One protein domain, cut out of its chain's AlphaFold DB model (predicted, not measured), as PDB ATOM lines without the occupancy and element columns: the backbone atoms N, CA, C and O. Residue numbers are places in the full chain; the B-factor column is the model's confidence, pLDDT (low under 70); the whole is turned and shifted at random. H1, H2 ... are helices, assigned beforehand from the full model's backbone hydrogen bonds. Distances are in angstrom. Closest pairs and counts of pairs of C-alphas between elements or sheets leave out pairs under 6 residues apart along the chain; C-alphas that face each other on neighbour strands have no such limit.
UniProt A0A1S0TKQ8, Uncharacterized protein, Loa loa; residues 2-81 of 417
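Overview. This is residues 2 to 81 of the 417 residues of an uncharacterized protein of Loa loa (UniProt A0A1S0TKQ8). One long helix, H1, makes most of a rod; the short helical hairpin of H2 and H3 packs, through H3, on its later part. Residues 17 to 23 stand free, and a tail without named element, residues 2 to 17, lies at that end. The printed part has 80 residues, 53 of them in three named helices in the order H1, H2, H3, with no named strand; its class is all helix, and it is extended, with a radius of gyration of the C-alphas of 18.6 A and spans of 57 by 23 by 17 A.

Along the chain. H1, residues 18 to 45, begins at C-alpha (6.409, -89.251, 35.688) and is 40.0 A long. H2 is residues 50 to 62, 18.5 A. H3, residues 66 to 77, 16.3 A, ends at C-alpha (29.727, -58.608, 32.706).

Arrangement. The three form an up and down bundle, each helix running against the one before. H1 and H3 touch, at a shallow tilt of 9 degrees, the same way; their closest C-alphas, Ala 41 and Leu 73, are 6.1 A apart. H2 and H3 touch, opposite ways at 6 degrees, closest at C-alphas Ser 60 and Gln 69, 5.5 A. H1 and H2 are close but not clearly touching, closest at C-alphas Leu 45 and Arg 53, 5.7 A. In H1, H2 and H3 every O i to N i+4 pair is within hydrogen-bond range.

Size, cuts and confidence. The C-alphas farthest apart, Gly 9 and Glu 80, are 58.0 A apart. The printed part has no cut, and both links are tight. Mean pLDDT of the printed part is 70.8; 37 residues are under 70, among them 2 to 16 and 28 to 41.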
ATOM      1  N   PRO A   2      14.972 -96.866  54.853       54.88
ATOM      2  CA  PRO A   2      13.812 -96.740  53.960       54.88
ATOM      3  C   PRO A   2      14.086 -97.137  52.495       54.88
ATOM      4  O   PRO A   2      13.156 -97.455  51.770       54.88
ATOM      5  N   GLY A   3      15.353 -97.200  52.065       55.00
ATOM      6  CA  GLY A   3      15.737 -97.630  50.712       55.00
ATOM      7  C   GLY A   3      15.875 -99.143  50.504       55.00
ATOM      8  O   GLY A   3      16.025 -99.579  49.367       55.00
ATOM      9  N   ALA A   4      15.817 -99.961  51.563       62.56
ATOM     10  CA  ALA A   4      16.065-101.405  51.454       62.56
ATOM     11  C   ALA A   4      15.008-102.143  50.611       62.56
ATOM     12  O   ALA A   4      15.313-103.160  50.003       62.56
ATOM     13  N   GLN A   5      13.785-101.608  50.534       67.94
ATOM     14  CA  GLN A   5      12.686-102.184  49.747       67.94
ATOM     15  C   GLN A   5      12.890-102.049  48.232       67.94
ATOM     16  O   GLN A   5      12.299-102.794  47.460       67.94
ATOM     17  N   TYR A   6      13.739-101.113  47.811       64.25
ATOM     18  CA  TYR A   6      14.027-100.833  46.407       64.25
ATOM     19  C   TYR A   6      15.330-101.485  45.941       64.25
ATOM     20  O   TYR A   6      15.754-101.278  44.807       64.25
ATOM     21  N   TYR A   7      15.997-102.245  46.810       51.62
ATOM     22  CA  TYR A   7      17.302-102.827  46.543       51.62
ATOM     23  C   TYR A   7      17.179-104.309  46.191       51.62
ATOM     24  O   TYR A   7      16.836-105.137  47.027       51.62
ATOM     25  N   ASP A   8      17.517-104.643  44.951       61.88
ATOM     26  CA  ASP A   8      17.360-105.983  44.370       61.88
ATOM     27  C   ASP A   8      18.615-106.862  44.583       61.88
ATOM     28  O   ASP A   8      18.964-107.718  43.772       61.88
ATOM     29  N   GLY A   9      19.423-106.552  45.606       50.62
ATOM     30  CA  GLY A   9      20.712-107.208  45.883       50.62
ATOM     31  C   GLY A   9      21.868-106.818  44.948       50.62
ATOM     32  O   GLY A   9      23.026-107.065  45.273       50.62
ATOM     33  N   LYS A  10      21.579-106.195  43.796       53.75
ATOM     34  CA  LYS A  10      22.582-105.692  42.833       53.75
ATOM     35  C   LYS A  10      22.421-104.216  42.489       53.75
ATOM     36  O   LYS A  10      23.404-103.541  42.207       53.75
ATOM     37  N   LYS A  11      21.185-103.718  42.476       51.75
ATOM     38  CA  LYS A  11      20.863-102.342  42.094       51.75
ATOM     39  C   LYS A  11      19.684-101.818  42.895       51.75
ATOM     40  O   LYS A  11      18.826-102.586  43.327       51.75
ATOM     41  N   LEU A  12      19.667-100.504  43.065       58.22
ATOM     42  CA  LEU A  12      18.569 -99.775  43.674       58.22
ATOM     43  C   LEU A  12      17.608 -99.323  42.564       58.22
ATOM     44  O   LEU A  12      17.952 -98.462  41.760       58.22
ATOM     45  N   ASN A  13      16.422 -99.921  42.503       53.75
ATOM     46  CA  ASN A  13      15.355 -99.557  41.575       53.75
ATOM     47  C   ASN A  13      14.337 -98.676  42.307       53.75
ATOM     48  O   ASN A  13      13.387 -99.186  42.897       53.75
ATOM     49  N   ILE A  14      14.530 -97.357  42.276       67.12
ATOM     50  CA  ILE A  14      13.570 -96.410  42.860       67.12
ATOM     51  C   ILE A  14      12.476 -96.123  41.820       67.12
ATOM     52  O   ILE A  14      12.790 -95.575  40.762       67.12
ATOM     53  N   PRO A  15      11.203 -96.473  42.075       63.19
ATOM     54  CA  PRO A  15      10.105 -96.085  41.205       63.19
ATOM     55  C   PRO A  15       9.832 -94.589  41.394       63.19
ATOM     56  O   PRO A  15       9.362 -94.158  42.444       63.19
ATOM     57  N   ILE A  16      10.147 -93.792  40.378       68.81
ATOM     58  CA  ILE A  16       9.865 -92.353  40.349       68.81
ATOM     59  C   ILE A  16       8.615 -92.142  39.487       68.81
ATOM     60  O   ILE A  16       8.494 -92.748  38.419       68.81
ATOM     61  N   SER A  17       7.668 -91.314  39.947       75.00
ATOM     62  CA  SER A  17       6.505 -90.949  39.128       75.00
ATOM     63  C   SER A  17       6.931 -90.102  37.926       75.00
ATOM     64  O   SER A  17       7.990 -89.473  37.936       75.00
ATOM     65  N   LYS A  18       6.105 -90.064  36.873       71.38
ATOM     66  CA  LYS A  18       6.409 -89.251  35.688       71.38
ATOM     67  C   LYS A  18       6.545 -87.766  36.050       71.38
ATOM     68  O   LYS A  18       7.482 -87.135  35.572       71.38
ATOM     69  N   GLU A  19       5.693 -87.227  36.931       75.69
ATOM     70  CA  GLU A  19       5.811 -85.823  37.354       75.69
ATOM     71  C   GLU A  19       7.083 -85.571  38.172       75.69
ATOM     72  O   GLU A  19       7.828 -84.642  37.868       75.69
ATOM     73  N   ALA A  20       7.378 -86.433  39.151       75.62
ATOM     74  CA  ALA A  20       8.563 -86.291  39.993       75.62
ATOM     75  C   ALA A  20       9.865 -86.429  39.185       75.62
ATOM     76  O   ALA A  20      10.855 -85.764  39.478       75.62
ATOM     77  N   GLY A  21       9.870 -87.264  38.141       72.31
ATOM     78  CA  GLY A  21      11.001 -87.386  37.221       72.31
ATOM     79  C   GLY A  21      11.246 -86.106  36.420       72.31
ATOM     80  O   GLY A  21      12.394 -85.702  36.249       72.31
ATOM     81  N   ILE A  22      10.176 -85.438  35.975       68.88
ATOM     82  CA  ILE A  22      10.265 -84.156  35.263       68.88
ATOM     83  C   ILE A  22      10.785 -83.058  36.195       68.88
ATOM     84  O   ILE A  22      11.701 -82.337  35.811       68.88
ATOM     85  N   GLU A  23      10.264 -82.964  37.419       72.12
ATOM     86  CA  GLU A  23      10.731 -81.996  38.425       72.12
ATOM     87  C   GLU A  23      12.196 -82.216  38.811       72.12
ATOM     88  O   GLU A  23      12.963 -81.264  38.974       72.12
ATOM     89  N   LEU A  24      12.610 -83.480  38.934       73.56
ATOM     90  CA  LEU A  24      13.996 -83.824  39.219       73.56
ATOM     91  C   LEU A  24      14.913 -83.363  38.088       73.56
ATOM     92  O   LEU A  24      15.915 -82.699  38.355       73.56
ATOM     93  N   ILE A  25      14.563 -83.691  36.840       67.44
ATOM     94  CA  ILE A  25      15.324 -83.248  35.669       67.44
ATOM     95  C   ILE A  25      15.386 -81.733  35.655       67.44
ATOM     96  O   ILE A  25      16.478 -81.202  35.535       67.44
ATOM     97  N   GLU A  26      14.263 -81.052  35.872       66.56
ATOM     98  CA  GLU A  26      14.196 -79.597  35.886       66.56
ATOM     99  C   GLU A  26      15.143 -78.961  36.891       66.56
ATOM    100  O   GLU A  26      15.948 -78.093  36.539       66.56
ATOM    101  N   ARG A  27      15.154 -79.478  38.117       72.50
ATOM    102  CA  ARG A  27      16.088 -79.032  39.144       72.50
ATOM    103  C   ARG A  27      17.545 -79.282  38.751       72.50
ATOM    104  O   ARG A  27      18.398 -78.430  38.999       72.50
ATOM    105  N   TRP A  28      17.838 -80.419  38.124       68.06
ATOM    106  CA  TRP A  28      19.187 -80.755  37.665       68.06
ATOM    107  C   TRP A  28      19.631 -79.877  36.491       68.06
ATOM    108  O   TRP A  28      20.771 -79.412  36.494       68.06
ATOM    109  N   THR A  29      18.755 -79.576  35.526       66.06
ATOM    110  CA  THR A  29      19.057 -78.619  34.453       66.06
ATOM    111  C   THR A  29      19.302 -77.230  35.025       66.06
ATOM    112  O   THR A  29      20.272 -76.582  34.637       66.06
ATOM    113  N   HIS A  30      18.488 -76.786  35.987       65.44
ATOM    114  CA  HIS A  30      18.661 -75.485  36.639       65.44
ATOM    115  C   HIS A  30      19.987 -75.387  37.393       65.44
ATOM    116  O   HIS A  30      20.705 -74.390  37.271       65.44
ATOM    117  N   GLN A  31      20.354 -76.446  38.114       68.38
ATOM    118  CA  GLN A  31      21.632 -76.537  38.811       68.38
ATOM    119  C   GLN A  31      22.809 -76.583  37.827       68.38
ATOM    120  O   GLN A  31      23.809 -75.894  38.032       68.38
ATOM    121  N   GLY A  32      22.675 -77.333  36.729       65.56
ATOM    122  CA  GLY A  32      23.665 -77.395  35.658       65.56
ATOM    123  C   GLY A  32      23.907 -76.028  35.017       65.56
ATOM    124  O   GLY A  32      25.047 -75.565  34.977       65.56
ATOM    125  N   ILE A  33      22.848 -75.330  34.601       65.94
ATOM    126  CA  ILE A  33      22.933 -73.981  34.013       65.94
ATOM    127  C   ILE A  33      23.534 -72.989  35.015       65.94
ATOM    128  O   ILE A  33      24.447 -72.238  34.669       65.94
ATOM    129  N   SER A  34      23.091 -73.027  36.273       64.00
ATOM    130  CA  SER A  34      23.635 -72.177  37.340       64.00
ATOM    131  C   SER A  34      25.127 -72.418  37.575       64.00
ATOM    132  O   SER A  34      25.870 -71.463  37.801       64.00
ATOM    133  N   SER A  35      25.590 -73.671  37.474       64.94
ATOM    134  CA  SER A  35      27.014 -74.008  37.590       64.94
ATOM    135  C   SER A  35      27.843 -73.422  36.441       64.94
ATOM    136  O   SER A  35      28.915 -72.862  36.677       64.94
ATOM    137  N   ILE A  36      27.311 -73.453  35.212       63.84
ATOM    138  CA  ILE A  36      27.948 -72.857  34.031       63.84
ATOM    139  C   ILE A  36      28.017 -71.335  34.188       63.84
ATOM    140  O   ILE A  36      29.084 -70.746  34.018       63.84
ATOM    141  N   MET A  37      26.915 -70.695  34.591       63.72
ATOM    142  CA  MET A  37      26.881 -69.257  34.876       63.72
ATOM    143  C   MET A  37      27.884 -68.864  35.963       63.72
ATOM    144  O   MET A  37      28.566 -67.853  35.822       63.72
ATOM    145  N   ALA A  38      28.031 -69.668  37.017       66.75
ATOM    146  CA  ALA A  38      29.014 -69.430  38.072       66.75
ATOM    147  C   ALA A  38      30.466 -69.584  37.576       66.75
ATOM    148  O   ALA A  38      31.346 -68.822  37.990       66.75
ATOM    149  N   CYS A  39      30.729 -70.519  36.659       61.09
ATOM    150  CA  CYS A  39      32.034 -70.663  36.009       61.09
ATOM    151  C   CYS A  39      32.370 -69.439  35.136       61.09
ATOM    152  O   CYS A  39      33.457 -68.871  35.237       61.09
ATOM    153  N   ILE A  40      31.412 -68.971  34.330       65.19
ATOM    154  CA  ILE A  40      31.573 -67.751  33.521       65.19
ATOM    155  C   ILE A  40      31.776 -66.535  34.437       65.19
ATOM    156  O   ILE A  40      32.687 -65.731  34.219       65.19
ATOM    157  N   ALA A  41      30.981 -66.434  35.509       67.12
ATOM    158  CA  ALA A  41      31.105 -65.383  36.513       67.12
ATOM    159  C   ALA A  41      32.511 -65.361  37.110       67.12
ATOM    160  O   ALA A  41      33.152 -64.319  37.129       67.12
ATOM    161  N   THR A  42      33.021 -66.500  37.582       72.06
ATOM    162  CA  THR A  42      34.346 -66.583  38.219       72.06
ATOM    163  C   THR A  42      35.473 -66.194  37.264       72.06
ATOM    164  O   THR A  42      36.390 -65.472  37.671       72.06
ATOM    165  N   GLN A  43      35.369 -66.559  35.983       68.69
ATOM    166  CA  GLN A  43      36.316 -66.125  34.957       68.69
ATOM    167  C   GLN A  43      36.294 -64.600  34.756       68.69
ATOM    168  O   GLN A  43      37.358 -63.975  34.729       68.69
ATOM    169  N   HIS A  44      35.114 -63.978  34.671       70.81
ATOM    170  CA  HIS A  44      34.980 -62.522  34.517       70.81
ATOM    171  C   HIS A  44      35.379 -61.747  35.781       70.81
ATOM    172  O   HIS A  44      36.114 -60.762  35.714       70.81
ATOM    173  N   LEU A  45      34.968 -62.234  36.951       73.25
ATOM    174  CA  LEU A  45      35.267 -61.643  38.251       73.25
ATOM    175  C   LEU A  45      36.773 -61.534  38.500       73.25
ATOM    176  O   LEU A  45      37.210 -60.569  39.130       73.25
ATOM    177  N   SER A  46      37.589 -62.444  37.959       73.56
ATOM    178  CA  SER A  46      39.055 -62.354  38.036       73.56
ATOM    179  C   SER A  46      39.621 -61.024  37.499       73.56
ATOM    180  O   SER A  46      40.649 -60.560  37.993       73.56
ATOM    181  N   LYS A  47      38.908 -60.348  36.587       75.81
ATOM    182  CA  LYS A  47      39.306 -59.078  35.953       75.81
ATOM    183  C   LYS A  47      38.715 -57.826  36.625       75.81
ATOM    184  O   LYS A  47      39.143 -56.711  36.334       75.81
ATOM    185  N   LEU A  48      37.752 -58.004  37.530       77.94
ATOM    186  CA  LEU A  48      36.973 -56.923  38.143       77.94
ATOM    187  C   LEU A  48      37.486 -56.506  39.530       77.94
ATOM    188  O   LEU A  48      38.300 -57.187  40.165       77.94
ATOM    189  N   ASN A  49      36.992 -55.358  39.999       82.50
ATOM    190  CA  ASN A  49      37.220 -54.843  41.349       82.50
ATOM    191  C   ASN A  49      36.606 -55.744  42.430       82.50
ATOM    192  O   ASN A  49      35.597 -56.412  42.219       82.50
ATOM    193  N   GLU A  50      37.207 -55.734  43.622       83.44
ATOM    194  CA  GLU A  50      36.774 -56.551  44.767       83.44
ATOM    195  C   GLU A  50      35.346 -56.218  45.234       83.44
ATOM    196  O   GLU A  50      34.607 -57.101  45.678       83.44
ATOM    197  N   TYR A  51      34.923 -54.967  45.024       85.50
ATOM    198  CA  TYR A  51      33.542 -54.523  45.197       85.50
ATOM    199  C   TYR A  51      32.565 -55.286  44.286       85.50
ATOM    200  O   TYR A  51      31.608 -55.880  44.780       85.50
ATOM    201  N   GLU A  52      32.840 -55.355  42.977       83.62
ATOM    202  CA  GLU A  52      31.975 -56.058  42.016       83.62
ATOM    203  C   GLU A  52      31.977 -57.576  42.244       83.62
ATOM    204  O   GLU A  52      30.937 -58.226  42.132       83.62
ATOM    205  N   ARG A  53      33.105 -58.148  42.692       83.75
ATOM    206  CA  ARG A  53      33.169 -59.557  43.131       83.75
ATOM    207  C   ARG A  53      32.237 -59.835  44.302       83.75
ATOM    208  O   ARG A  53      31.447 -60.776  44.251       83.75
ATOM    209  N   SER A  54      32.312 -59.007  45.341       87.56
ATOM    210  CA  SER A  54      31.491 -59.156  46.546       87.56
ATOM    211  C   SER A  54      30.007 -58.955  46.241       87.56
ATOM    212  O   SER A  54      29.154 -59.676  46.760       87.56
ATOM    213  N   ARG A  55      29.691 -58.002  45.361       87.31
ATOM    214  CA  ARG A  55      28.330 -57.717  44.906       87.31
ATOM    215  C   ARG A  55      27.737 -58.882  44.112       87.31
ATOM    216  O   ARG A  55      26.626 -59.306  44.422       87.31
ATOM    217  N   MET A  56      28.488 -59.444  43.165       83.06
ATOM    218  CA  MET A  56      28.068 -60.618  42.395       83.06
ATOM    219  C   MET A  56      27.857 -61.842  43.294       83.06
ATOM    220  O   MET A  56      26.830 -62.507  43.195       83.06
ATOM    221  N   GLN A  57      28.775 -62.107  44.231       85.69
ATOM    222  CA  GLN A  57      28.638 -63.223  45.175       85.69
ATOM    223  C   GLN A  57      27.400 -63.092  46.068       85.69
ATOM    224  O   GLN A  57      26.742 -64.091  46.344       85.69
ATOM    225  N   ARG A  58      27.060 -61.879  46.522       89.06
ATOM    226  CA  ARG A  58      25.831 -61.644  47.297       89.06
ATOM    227  C   ARG A  58      24.579 -61.822  46.444       89.06
ATOM    228  O   ARG A  58      23.643 -62.461  46.900       89.06
ATOM    229  N   CYS A  59      24.591 -61.297  45.219       87.00
ATOM    230  CA  CYS A  59      23.482 -61.427  44.274       87.00
ATOM    231  C   CYS A  59      23.215 -62.902  43.942       87.00
ATOM    232  O   CYS A  59      22.090 -63.365  44.066       87.00
ATOM    233  N   SER A  60      24.267 -63.666  43.638       84.38
ATOM    234  CA  SER A  60      24.158 -65.092  43.321       84.38
ATOM    235  C   SER A  60      23.738 -65.952  44.517       84.38
ATOM    236  O   SER A  60      23.014 -66.922  44.344       84.38
ATOM    237  N   LYS A  61      24.141 -65.599  45.746       85.31
ATOM    238  CA  LYS A  61      23.680 -66.299  46.958       85.31
ATOM    239  C   LYS A  61      22.202 -66.067  47.272       85.31
ATOM    240  O   LYS A  61      21.615 -66.888  47.962       85.31
ATOM    241  N   ALA A  62      21.652 -64.933  46.843       87.06
ATOM    242  CA  ALA A  62      20.260 -64.567  47.078       87.06
ATOM    243  C   ALA A  62      19.321 -65.018  45.947       87.06
ATOM    244  O   ALA A  62      18.113 -64.930  46.115       87.06
ATOM    245  N   ALA A  63      19.867 -65.460  44.811       80.88
ATOM    246  CA  ALA A  63      19.084 -65.895  43.666       80.88
ATOM    247  C   ALA A  63      18.522 -67.303  43.901       80.88
ATOM    248  O   ALA A  63      19.280 -68.252  44.112       80.88
ATOM    249  N   GLU A  64      17.199 -67.440  43.829       74.12
ATOM    250  CA  GLU A  64      16.517 -68.742  43.910       74.12
ATOM    251  C   GLU A  64      16.229 -69.328  42.518       74.12
ATOM    252  O   GLU A  64      16.119 -70.544  42.359       74.12
ATOM    253  N   ASP A  65      16.170 -68.466  41.499       71.12
ATOM    254  CA  ASP A  65      15.820 -68.811  40.120       71.12
ATOM    255  C   ASP A  65      16.990 -68.550  39.148       71.12
ATOM    256  O   ASP A  65      17.804 -67.638  39.339       71.12
ATOM    257  N   ILE A  66      17.051 -69.311  38.049       65.38
ATOM    258  CA  ILE A  66      18.055 -69.141  36.987       65.38
ATOM    259  C   ILE A  66      18.017 -67.716  36.435       65.38
ATOM    260  O   ILE A  66      19.059 -67.145  36.114       65.38
ATOM    261  N   TYR A  67      16.833 -67.117  36.302       71.88
ATOM    262  CA  TYR A  67      16.711 -65.777  35.727       71.88
ATOM    263  C   TYR A  67      17.353 -64.711  36.616       71.88
ATOM    264  O   TYR A  67      17.987 -63.780  36.114       71.88
ATOM    265  N   GLU A  68      17.229 -64.846  37.933       73.94
ATOM    266  CA  GLU A  68      17.881 -63.948  38.883       73.94
ATOM    267  C   GLU A  68      19.396 -64.142  38.852       73.94
ATOM    268  O   GLU A  68      20.139 -63.165  38.728       73.94
ATOM    269  N   GLN A  69      19.843 -65.400  38.829       70.88
ATOM    270  CA  GLN A  69      21.247 -65.779  38.670       70.88
ATOM    271  C   GLN A  69      21.849 -65.187  37.377       70.88
ATOM    272  O   GLN A  69      22.947 -64.620  37.392       70.88
ATOM    273  N   ALA A  70      21.106 -65.233  36.267       71.44
ATOM    274  CA  ALA A  70      21.503 -64.659  34.985       71.44
ATOM    275  C   ALA A  70      21.573 -63.126  35.033       71.44
ATOM    276  O   ALA A  70      22.543 -62.541  34.556       71.44
ATOM    277  N   ARG A  71      20.595 -62.454  35.658       73.56
ATOM    278  CA  ARG A  71      20.620 -60.989  35.844       73.56
ATOM    279  C   ARG A  71      21.821 -60.543  36.673       73.56
ATOM    280  O   ARG A  71      22.418 -59.512  36.365       73.56
ATOM    281  N   CYS A  72      22.177 -61.299  37.711       80.12
ATOM    282  CA  CYS A  72      23.386 -61.047  38.489       80.12
ATOM    283  C   CYS A  72      24.635 -61.130  37.600       80.12
ATOM    284  O   CYS A  72      25.472 -60.227  37.639       80.12
ATOM    285  N   LEU A  73      24.728 -62.167  36.757       71.75
ATOM    286  CA  LEU A  73      25.855 -62.368  35.846       71.75
ATOM    287  C   LEU A  73      25.970 -61.260  34.794       71.75
ATOM    288  O   LEU A  73      27.057 -60.721  34.617       71.75
ATOM    289  N   VAL A  74      24.869 -60.885  34.139       73.88
ATOM    290  CA  VAL A  74      24.860 -59.809  33.131       73.88
ATOM    291  C   VAL A  74      25.367 -58.502  33.739       73.88
ATOM    292  O   VAL A  74      26.286 -57.895  33.205       73.88
ATOM    293  N   ARG A  75      24.882 -58.136  34.933       73.06
ATOM    294  CA  ARG A  75      25.356 -56.938  35.650       73.06
ATOM    295  C   ARG A  75      26.848 -56.978  35.981       73.06
ATOM    296  O   ARG A  75      27.474 -55.927  36.047       73.06
ATOM    297  N   ALA A  76      27.404 -58.163  36.229       72.44
ATOM    298  CA  ALA A  76      28.834 -58.327  36.463       72.44
ATOM    299  C   ALA A  76      29.648 -58.258  35.159       72.44
ATOM    300  O   ALA A  76      30.781 -57.793  35.187       72.44
ATOM    301  N   ILE A  77      29.092 -58.703  34.030       69.94
ATOM    302  CA  ILE A  77      29.727 -58.608  32.706       69.94
ATOM    303  C   ILE A  77      29.729 -57.160  32.202       69.94
ATOM    304  O   ILE A  77      30.736 -56.723  31.652       69.94
ATOM    305  N   ASP A  78      28.645 -56.418  32.442       73.31
ATOM    306  CA  ASP A  78      28.498 -55.009  32.054       73.31
ATOM    307  C   ASP A  78      29.390 -54.059  32.876       73.31
ATOM    308  O   ASP A  78      29.568 -52.896  32.514       73.31
ATOM    309  N   ALA A  79      29.951 -54.525  33.997       75.31
ATOM    310  CA  ALA A  79      30.866 -53.733  34.809       75.31
ATOM    311  C   ALA A  79      32.243 -53.620  34.132       75.31
ATOM    312  O   ALA A  79      32.830 -54.615  33.703       75.31
ATOM    313  N   GLU A  80      32.796 -52.405  34.070       62.03
ATOM    314  CA  GLU A  80      34.091 -52.182  33.424       62.03
ATOM    315  C   GLU A  80      35.248 -52.865  34.188       62.03
ATOM    316  O   GLU A  80      35.323 -52.793  35.424       62.03
ATOM    317  N   PRO A  81      36.184 -53.531  33.480       62.69
ATOM    318  CA  PRO A  81      37.363 -54.126  34.094       62.69
ATOM    319  C   PRO A  81      38.308 -53.053  34.647       62.69
ATOM    320  O   PRO A  81      38.317 -51.907  34.203       62.69
TER     321      PRO A  81